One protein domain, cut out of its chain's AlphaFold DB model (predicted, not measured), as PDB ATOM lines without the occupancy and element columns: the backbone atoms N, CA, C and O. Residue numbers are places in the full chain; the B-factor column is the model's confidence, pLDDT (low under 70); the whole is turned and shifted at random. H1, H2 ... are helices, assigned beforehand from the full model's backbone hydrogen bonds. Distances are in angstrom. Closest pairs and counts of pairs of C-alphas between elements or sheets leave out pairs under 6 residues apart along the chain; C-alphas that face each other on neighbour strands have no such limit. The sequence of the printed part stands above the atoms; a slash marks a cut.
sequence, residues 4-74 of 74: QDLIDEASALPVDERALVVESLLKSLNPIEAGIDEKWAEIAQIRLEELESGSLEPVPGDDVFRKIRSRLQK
ATOM      1  N   GLN A   4      24.214 -38.055  -6.773       96.06
ATOM      2  CA  GLN A   4      25.563 -38.578  -6.569       96.06
ATOM      3  C   GLN A   4      26.126 -39.209  -7.847       96.06
ATOM      4  O   GLN A   4      27.247 -38.895  -8.216       96.06
ATOM      5  N   ASP A   5      25.317 -40.001  -8.560       96.31
ATOM      6  CA  ASP A   5      25.723 -40.629  -9.822       96.31
ATOM      7  C   ASP A   5      26.154 -39.558 -10.847       96.31
ATOM      8  O   ASP A   5      27.198 -39.676 -11.476       96.31
ATOM      9  N   LEU A   6      25.405 -38.451 -10.939       94.81
ATOM     10  CA  LEU A   6      25.733 -37.299 -11.791       94.81
ATOM     11  C   LEU A   6      27.051 -36.613 -11.417       94.81
ATOM     12  O   LEU A   6      27.811 -36.201 -12.291       94.81
ATOM     13  N   ILE A   7      27.302 -36.446 -10.117       95.94
ATOM     14  CA  ILE A   7      28.536 -35.839  -9.612       95.94
ATOM     15  C   ILE A   7      29.725 -36.748  -9.913       95.94
ATOM     16  O   ILE A   7      30.766 -36.255 -10.348       95.94
ATOM     17  N   ASP A   8      29.573 -38.055  -9.705       97.25
ATOM     18  CA  ASP A   8      30.622 -39.043  -9.944       97.25
ATOM     19  C   ASP A   8      30.954 -39.127 -11.442       97.25
ATOM     20  O   ASP A   8      32.125 -39.068 -11.819       97.25
ATOM     21  N   GLU A   9      29.932 -39.160 -12.303       96.62
ATOM     22  CA  GLU A   9      30.084 -39.130 -13.762       96.62
ATOM     23  C   GLU A   9      30.779 -37.847 -14.235       96.62
ATOM     24  O   GLU A   9      31.770 -37.919 -14.960       96.62
ATOM     25  N   ALA A  10      30.327 -36.672 -13.781       96.56
ATOM     26  CA  ALA A  10      30.951 -35.399 -14.134       96.56
ATOM     27  C   ALA A  10      32.397 -35.304 -13.617       96.56
ATOM     28  O   ALA A  10      33.268 -34.778 -14.304       96.56
ATOM     29  N   SER A  11      32.683 -35.835 -12.428       96.12
ATOM     30  CA  SER A  11      34.029 -35.813 -11.839       96.12
ATOM     31  C   SER A  11      35.011 -36.736 -12.565       96.12
ATOM     32  O   SER A  11      36.212 -36.460 -12.570       96.12
ATOM     33  N   ALA A  12      34.514 -37.802 -13.200       97.88
ATOM     34  CA  ALA A  12      35.316 -38.752 -13.965       97.88
ATOM     35  C   ALA A  12      35.758 -38.225 -15.346       97.88
ATOM     36  O   ALA A  12      36.663 -38.802 -15.952       97.88
ATOM     37  N   LEU A  13      35.159 -37.134 -15.839       98.06
ATOM     38  CA  LEU A  13      35.509 -36.546 -17.133       98.06
ATOM     39  C   LEU A  13      36.935 -35.957 -17.139       98.06
ATOM     40  O   LEU A  13      37.437 -35.528 -16.089       98.06
ATOM     41  N   PRO A  14      37.588 -35.857 -18.314       98.38
ATOM     42  CA  PRO A  14      38.791 -35.048 -18.499       98.38
ATOM     43  C   PRO A  14      38.589 -33.596 -18.048       98.38
ATOM     44  O   PRO A  14      37.477 -33.073 -18.055       98.38
ATOM     45  N   VAL A  15      39.674 -32.915 -17.667       97.19
ATOM     46  CA  VAL A  15      39.601 -31.558 -17.093       97.19
ATOM     47  C   VAL A  15      38.887 -30.547 -17.999       97.19
ATOM     48  O   VAL A  15      38.095 -29.754 -17.492       97.19
ATOM     49  N   ASP A  16      39.100 -30.624 -19.311       97.50
ATOM     50  CA  ASP A  16      38.484 -29.714 -20.283       97.50
ATOM     51  C   ASP A  16      36.966 -29.935 -20.373       97.50
ATOM     52  O   ASP A  16      36.185 -28.986 -20.378       97.50
ATOM     53  N   GLU A  17      36.526 -31.193 -20.345       97.88
ATOM     54  CA  GLU A  17      35.105 -31.544 -20.353       97.88
ATOM     55  C   GLU A  17      34.419 -31.177 -19.030       97.88
ATOM     56  O   GLU A  17      33.298 -30.667 -19.035       97.88
ATOM     57  N   ARG A  18      35.108 -31.327 -17.890       97.62
ATOM     58  CA  ARG A  18      34.601 -30.826 -16.601       97.62
ATOM     59  C   ARG A  18      34.377 -29.321 -16.622       97.62
ATOM     60  O   ARG A  18      33.374 -28.855 -16.087       97.62
ATOM     61  N   ALA A  19      35.287 -28.560 -17.232       97.38
ATOM     62  CA  ALA A  19      35.137 -27.114 -17.359       97.38
ATOM     63  C   ALA A  19      33.881 -26.745 -18.166       97.38
ATOM     64  O   ALA A  19      33.132 -25.864 -17.747       97.38
ATOM     65  N   LEU A  20      33.597 -27.472 -19.254       96.81
ATOM     66  CA  LEU A  20      32.375 -27.289 -20.047       96.81
ATOM     67  C   LEU A  20      31.104 -27.590 -19.238       96.81
ATOM     68  O   LEU A  20      30.141 -26.824 -19.300       96.81
ATOM     69  N   VAL A  21      31.097 -28.670 -18.448       96.38
ATOM     70  CA  VAL A  21      29.960 -29.005 -17.570       96.38
ATOM     71  C   VAL A  21      29.723 -27.896 -16.544       96.38
ATOM     72  O   VAL A  21      28.589 -27.447 -16.374       96.38
ATOM     73  N   VAL A  22      30.785 -27.410 -15.894       95.50
ATOM     74  CA  VAL A  22      30.696 -26.302 -14.931       95.50
ATOM     75  C   VAL A  22      30.158 -25.038 -15.599       95.50
ATOM     76  O   VAL A  22      29.237 -24.422 -15.066       95.50
ATOM     77  N   GLU A  23      30.673 -24.660 -16.769       93.44
ATOM     78  CA  GLU A  23      30.198 -23.484 -17.504       93.44
ATOM     79  C   GLU A  23      28.711 -23.604 -17.863       93.44
ATOM     80  O   GLU A  23      27.942 -22.662 -17.656       93.44
ATOM     81  N   SER A  24      28.281 -24.769 -18.351       92.81
ATOM     82  CA  SER A  24      26.877 -25.025 -18.679       92.81
ATOM     83  C   SER A  24      25.973 -24.894 -17.451       92.81
ATOM     84  O   SER A  24      24.907 -24.281 -17.531       92.81
ATOM     85  N   LEU A  25      26.391 -25.438 -16.305       93.38
ATOM     86  CA  LEU A  25      25.643 -25.316 -15.055       93.38
ATOM     87  C   LEU A  25      25.591 -23.859 -14.580       93.38
ATOM     88  O   LEU A  25      24.513 -23.380 -14.236       93.38
ATOM     89  N   LEU A  26      26.704 -23.121 -14.638       90.44
ATOM     90  CA  LEU A  26      26.743 -21.699 -14.277       90.44
ATOM     91  C   LEU A  26      25.805 -20.857 -15.151       90.44
ATOM     92  O   LEU A  26      25.065 -20.029 -14.618       90.44
ATOM     93  N   LYS A  27      25.776 -21.108 -16.466       86.00
ATOM     94  CA  LYS A  27      24.830 -20.464 -17.394       86.00
ATOM     95  C   LYS A  27      23.377 -20.814 -17.076       86.00
ATOM     96  O   LYS A  27      22.507 -19.969 -17.229       86.00
ATOM     97  N   SER A  28      23.103 -22.034 -16.613       88.06
ATOM     98  CA  SER A  28      21.743 -22.432 -16.229       88.06
ATOM     99  C   SER A  28      21.256 -21.767 -14.937       88.06
ATOM    100  O   SER A  28      20.060 -21.543 -14.782       88.06
ATOM    101  N   LEU A  29      22.175 -21.435 -14.019       88.38
ATOM    102  CA  LEU A  29      21.850 -20.747 -12.766       88.38
ATOM    103  C   LEU A  29      21.536 -19.266 -12.981       88.38
ATOM    104  O   LEU A  29      20.781 -18.687 -12.206       88.38
ATOM    105  N   ASN A  30      22.119 -18.666 -14.019       78.44
ATOM    106  CA  ASN A  30      21.897 -17.277 -14.404       78.44
ATOM    107  C   ASN A  30      21.600 -17.229 -15.906       78.44
ATOM    108  O   ASN A  30      22.487 -16.868 -16.688       78.44
ATOM    109  N   PRO A  31      20.398 -17.661 -16.331       76.81
ATOM    110  CA  PRO A  31      20.046 -17.614 -17.736       76.81
ATOM    111  C   PRO A  31      20.139 -16.167 -18.218       76.81
ATOM    112  O   PRO A  31      19.593 -15.259 -17.595       76.81
ATOM    113  N   ILE A  32      20.856 -15.959 -19.323       72.44
ATOM    114  CA  ILE A  32      20.905 -14.661 -19.994       72.44
ATOM    115  C   ILE A  32      19.513 -14.414 -20.566       72.44
ATOM    116  O   ILE A  32      19.125 -14.979 -21.591       72.44
ATOM    117  N   GLU A  33      18.745 -13.586 -19.878       83.50
ATOM    118  CA  GLU A  33      17.472 -13.093 -20.365       83.50
ATOM    119  C   GLU A  33      17.754 -11.821 -21.160       83.50
ATOM    120  O   GLU A  33      17.743 -10.726 -20.611       83.50
ATOM    121  N   ALA A  34      18.017 -11.959 -22.464       82.50
ATOM    122  CA  ALA A  34      18.427 -10.837 -23.319       82.50
ATOM    123  C   ALA A  34      17.498  -9.610 -23.197       82.50
ATOM    124  O   ALA A  34      17.965  -8.479 -23.140       82.50
ATOM    125  N   GLY A  35      16.184  -9.826 -23.053       87.38
ATOM    126  CA  GLY A  35      15.225  -8.736 -22.837       87.38
ATOM    127  C   GLY A  35      15.290  -8.080 -21.447       87.38
ATOM    128  O   GLY A  35      14.805  -6.964 -21.281       87.38
ATOM    129  N   ILE A  36      15.851  -8.749 -20.436       86.81
ATOM    130  CA  ILE A  36      16.190  -8.148 -19.137       86.81
ATOM    131  C   ILE A  36      17.498  -7.362 -19.257       86.81
ATOM    132  O   ILE A  36      17.566  -6.242 -18.758       86.81
ATOM    133  N   ASP A  37      18.497  -7.900 -19.953       88.75
ATOM    134  CA  ASP A  37      19.781  -7.220 -20.156       88.75
ATOM    135  C   ASP A  37      19.621  -5.916 -20.948       88.75
ATOM    136  O   ASP A  37      20.185  -4.891 -20.568       88.75
ATOM    137  N   GLU A  38      18.789  -5.916 -21.993       92.50
ATOM    138  CA  GLU A  38      18.434  -4.706 -22.745       92.50
ATOM    139  C   GLU A  38      17.809  -3.635 -21.837       92.50
ATOM    140  O   GLU A  38      18.203  -2.469 -21.883       92.50
ATOM    141  N   LYS A  39      16.893  -4.033 -20.945       95.00
ATOM    142  CA  LYS A  39      16.278  -3.118 -19.969       95.00
ATOM    143  C   LYS A  39      17.288  -2.605 -18.947       95.00
ATOM    144  O   LYS A  39      17.223  -1.442 -18.557       95.00
ATOM    145  N   TRP A  40      18.225  -3.442 -18.499       94.69
ATOM    146  CA  TRP A  40      19.302  -2.999 -17.612       94.69
ATOM    147  C   TRP A  40      20.213  -1.984 -18.290       94.69
ATOM    148  O   TRP A  40      20.573  -0.994 -17.655       94.69
ATOM    149  N   ALA A  41      20.552  -2.196 -19.564       95.69
ATOM    150  CA  ALA A  41      21.355  -1.259 -20.340       95.69
ATOM    151  C   ALA A  41      20.643   0.092 -20.515       95.69
ATOM    152  O   ALA A  41      21.257   1.135 -20.293       95.69
ATOM    153  N   GLU A  42      19.343   0.078 -20.827       97.44
ATOM    154  CA  GLU A  42      18.519   1.289 -20.922       97.44
ATOM    155  C   GLU A  42      18.528   2.077 -19.603       97.44
ATOM    156  O   GLU A  42      18.847   3.267 -19.581       97.44
ATOM    157  N   ILE A  43      18.254   1.409 -18.478       96.88
ATOM    158  CA  ILE A  43      18.264   2.058 -17.162       96.88
ATOM    159  C   ILE A  43      19.661   2.568 -16.799       96.88
ATOM    160  O   ILE A  43      19.774   3.658 -16.242       96.88
ATOM    161  N   ALA A  44      20.725   1.821 -17.099       96.88
ATOM    162  CA  ALA A  44      22.092   2.253 -16.821       96.88
ATOM    163  C   ALA A  44      22.438   3.556 -17.559       96.88
ATOM    164  O   ALA A  44      23.002   4.463 -16.948       96.88
ATOM    165  N   GLN A  45      22.045   3.667 -18.831       97.62
ATOM    166  CA  GLN A  45      22.252   4.874 -19.628       97.62
ATOM    167  C   GLN A  45      21.465   6.065 -19.068       97.62
ATOM    168  O   GLN A  45      22.045   7.122 -18.835       97.62
ATOM    169  N   ILE A  46      20.177   5.873 -18.755       96.69
ATOM    170  CA  ILE A  46      19.341   6.913 -18.132       96.69
ATOM    171  C   ILE A  46      19.975   7.401 -16.823       96.69
ATOM    172  O   ILE A  46      20.110   8.600 -16.599       96.69
ATOM    173  N   ARG A  47      20.414   6.479 -15.956       95.69
ATOM    174  CA  ARG A  47      21.025   6.824 -14.663       95.69
ATOM    175  C   ARG A  47      22.332   7.590 -14.819       95.69
ATOM    176  O   ARG A  47      22.606   8.470 -14.008       95.69
ATOM    177  N   LEU A  48      23.134   7.263 -15.830       96.38
ATOM    178  CA  LEU A  48      24.358   7.997 -16.133       96.38
ATOM    179  C   LEU A  48      24.041   9.440 -16.541       96.38
ATOM    180  O   LEU A  48      24.621  10.366 -15.983       96.38
ATOM    181  N   GLU A  49      23.073   9.636 -17.434       97.25
ATOM    182  CA  GLU A  49      22.648  10.969 -17.875       97.25
ATOM    183  C   GLU A  49      22.074  11.807 -16.725       97.25
ATOM    184  O   GLU A  49      22.369  12.998 -16.603       97.25
ATOM    185  N   GLU A  50      21.282  11.201 -15.837       96.75
ATOM    186  CA  GLU A  50      20.766  11.886 -14.649       96.75
ATOM    187  C   GLU A  50      21.897  12.340 -13.704       96.75
ATOM    188  O   GLU A  50      21.850  13.447 -13.160       96.75
ATOM    189  N   LEU A  51      22.938  11.514 -13.538       95.25
ATOM    190  CA  LEU A  51      24.120  11.854 -12.743       95.25
ATOM    191  C   LEU A  51      24.943  12.975 -13.385       95.25
ATOM    192  O   LEU A  51      25.330  13.916 -12.694       95.25
ATOM    193  N   GLU A  52      25.206  12.890 -14.689       95.75
ATOM    194  CA  GLU A  52      26.000  13.879 -15.429       95.75
ATOM    195  C   GLU A  52      25.293  15.237 -15.528       95.75
ATOM    196  O   GLU A  52      25.934  16.284 -15.426       95.75
ATOM    197  N   SER A  53      23.967  15.229 -15.690       97.06
ATOM    198  CA  SER A  53      23.152  16.449 -15.731       97.06
ATOM    199  C   SER A  53      22.894  17.061 -14.351       97.06
ATOM    200  O   SER A  53      22.466  18.213 -14.268       97.06
ATOM    201  N   GLY A  54      23.135  16.311 -13.269       95.31
ATOM    202  CA  GLY A  54      22.805  16.730 -11.907       95.31
ATOM    203  C   GLY A  54      21.298  16.819 -11.648       95.31
ATOM    204  O   GLY A  54      20.873  17.548 -10.753       95.31
ATOM    205  N   SER A  55      20.479  16.111 -12.434       94.50
ATOM    206  CA  SER A  55      19.017  16.101 -12.283       94.50
ATOM    207  C   SER A  55      18.544  15.273 -11.083       94.50
ATOM    208  O   SER A  55      17.389  15.394 -10.668       94.50
ATOM    209  N   LEU A  56      19.440  14.471 -10.498       93.56
ATOM    210  CA  LEU A  56      19.216  13.713  -9.272       93.56
ATOM    211  C   LEU A  56      20.314  13.951  -8.232       93.56
ATOM    212  O   LEU A  56      21.442  14.320  -8.555       93.56
ATOM    213  N   GLU A  57      19.985  13.681  -6.969       94.19
ATOM    214  CA  GLU A  57      20.944  13.673  -5.863       94.19
ATOM    215  C   GLU A  57      21.504  12.248  -5.666       94.19
ATOM    216  O   GLU A  57      20.751  11.340  -5.292       94.19
ATOM    217  N   PRO A  58      22.802  12.004  -5.930       93.50
ATOM    218  CA  PRO A  58      23.393  10.686  -5.756       93.50
ATOM    219  C   PRO A  58      23.596  10.346  -4.280       93.50
ATOM    220  O   PRO A  58      23.892  11.201  -3.447       93.50
ATOM    221  N   VAL A  59      23.536   9.053  -3.962       94.31
ATOM    222  CA  VAL A  59      23.926   8.552  -2.639       94.31
ATOM    223  C   VAL A  59      25.416   8.190  -2.658       94.31
ATOM    224  O   VAL A  59      25.820   7.384  -3.501       94.31
ATOM    225  N   PRO A  60      26.241   8.699  -1.723       95.38
ATOM    226  CA  PRO A  60      27.642   8.306  -1.620       95.38
ATOM    227  C   PRO A  60      27.807   6.794  -1.418       95.38
ATOM    228  O   PRO A  60      27.207   6.199  -0.517       95.38
ATOM    229  N   GLY A  61      28.668   6.164  -2.222       95.06
ATOM    230  CA  GLY A  61      28.901   4.715  -2.160       95.06
ATOM    231  C   GLY A  61      29.373   4.236  -0.782       95.06
ATOM    232  O   GLY A  61      28.909   3.208  -0.284       95.06
ATOM    233  N   ASP A  62      30.217   5.020  -0.109       97.00
ATOM    234  CA  ASP A  62      30.703   4.705   1.238       97.00
ATOM    235  C   ASP A  62      29.571   4.578   2.264       97.00
ATOM    236  O   ASP A  62      29.624   3.709   3.141       97.00
ATOM    237  N   ASP A  63      28.516   5.389   2.141       97.12
ATOM    238  CA  ASP A  63      27.352   5.313   3.023       97.12
ATOM    239  C   ASP A  63      26.554   4.027   2.786       97.12
ATOM    240  O   ASP A  63      26.084   3.405   3.746       97.12
ATOM    241  N   VAL A  64      26.442   3.583   1.530       96.50
ATOM    242  CA  VAL A  64      25.796   2.313   1.167       96.50
ATOM    243  C   VAL A  64      26.548   1.140   1.795       96.50
ATOM    244  O   VAL A  64      25.954   0.338   2.524       96.50
ATOM    245  N   PHE A  65      27.867   1.062   1.603       95.88
ATOM    246  CA  PHE A  65      28.674  -0.026   2.163       95.88
ATOM    247  C   PHE A  65      28.724  -0.004   3.691       95.88
ATOM    248  O   PHE A  65      28.783  -1.066   4.317       95.88
ATOM    249  N   ARG A  66      28.698   1.179   4.316       96.44
ATOM    250  CA  ARG A  66      28.611   1.311   5.777       96.44
ATOM    251  C   ARG A  66      27.297   0.723   6.299       96.44
ATOM    252  O   ARG A  66      27.322  -0.077   7.235       96.44
ATOM    253  N   LYS A  67      26.166   1.050   5.660       95.94
ATOM    254  CA  LYS A  67      24.839   0.502   6.002       95.94
ATOM    255  C   LYS A  67      24.787  -1.020   5.844       95.94
ATOM    256  O   LYS A  67      24.278  -1.697   6.732       95.94
ATOM    257  N   ILE A  68      25.332  -1.568   4.754       96.25
ATOM    258  CA  ILE A  68      25.369  -3.023   4.518       96.25
ATOM    259  C   ILE A  68      26.177  -3.732   5.608       96.25
ATOM    260  O   ILE A  68      25.673  -4.668   6.226       96.25
ATOM    261  N   ARG A  69      27.395  -3.256   5.895       95.50
ATOM    262  CA  ARG A  69      28.253  -3.839   6.939       95.50
ATOM    263  C   ARG A  69      27.565  -3.841   8.301       95.50
ATOM    264  O   ARG A  69      27.537  -4.875   8.957       95.50
ATOM    265  N   SER A  70      26.930  -2.733   8.681       94.88
ATOM    266  CA  SER A  70      26.168  -2.650   9.932       94.88
ATOM    267  C   SER A  70      24.995  -3.640   9.996       94.88
ATOM    268  O   SER A  70      24.702  -4.155  11.071       94.88
ATOM    269  N   ARG A  71      24.326  -3.929   8.870       94.62
ATOM    270  CA  ARG A  71      23.221  -4.902   8.817       94.62
ATOM    271  C   ARG A  71      23.692  -6.354   8.908       94.62
ATOM    272  O   ARG A  71      22.971  -7.160   9.487       94.62
ATOM    273  N   LEU A  72      24.839  -6.676   8.306       93.88
ATOM    274  CA  LEU A  72      25.361  -8.044   8.201       93.88
ATOM    275  C   LEU A  72      26.254  -8.464   9.381       93.88
ATOM    276  O   LEU A  72      26.504  -9.649   9.540       93.88
ATOM    277  N   GLN A  73      26.718  -7.531  10.216       77.12
ATOM    278  CA  GLN A  73      27.476  -7.818  11.447       77.12
ATOM    279  C   GLN A  73      26.580  -8.224  12.641       77.12
ATOM    280  O   GLN A  73      26.884  -7.884  13.783       77.12
ATOM    281  N   LYS A  74      25.464  -8.915  12.386       55.50
ATOM    282  CA  LYS A  74      24.604  -9.492  13.430       55.50
ATOM    283  C   LYS A  74      24.889 -10.970  13.629       55.50
ATOM    284  O   LYS A  74      25.037 -11.666  12.603       55.50
TER     285      LYS A  74
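AT A GLANCE: This is residues 4 to 74 of the 74 residues of an uncharacterized protein of Marinobacter algicola DG893 (UniProt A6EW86). The long helix H3 spans the middle of an open, extended arch, with H2 and then H1 beyond its first end and H4 folding back from its last end. The 71 printed residues hold four named helices, H1 to H4 in chain order, and no named strand: all helix. The radius of gyration of the C-alphas is 20.9 A, and the spans are 56 by 37 by 17 A, only just flat.

HOW THE PARTS SIT: H3, residues 34 to 53, touches no helix. H4, residues 61 to 72, touches none either. H1, residues 4 to 12, and H2, residues 15 to 29, form a helical hairpin, opposite ways at a steep tilt of 44 degrees. They only just touch, with 3 pairs of C-alphas within 8 A, through residues 18 to 21 of H2 alone; the closest C-alphas, of Ala 10 and Arg 18, are 6.3 A apart. Every O i to N i+4 pair is within hydrogen-bond range in H1, H2 and H4, and 15 of 16 in H3.

IN THESE COORDINATES: H3 measures 28.7 A from C-alpha 34 at (18.427, -10.837, -23.319), H2 21.2 A, H4 16.8 A to C-alpha 72 at (25.361, -8.044, 8.201), and H1 12.2 A.

THE WHOLE: The farthest C-alphas, of Asp 5 and Gly 54, are 57.5 A apart. The printed part has no cut and no long link; residue 74 alone is under pLDDT 70.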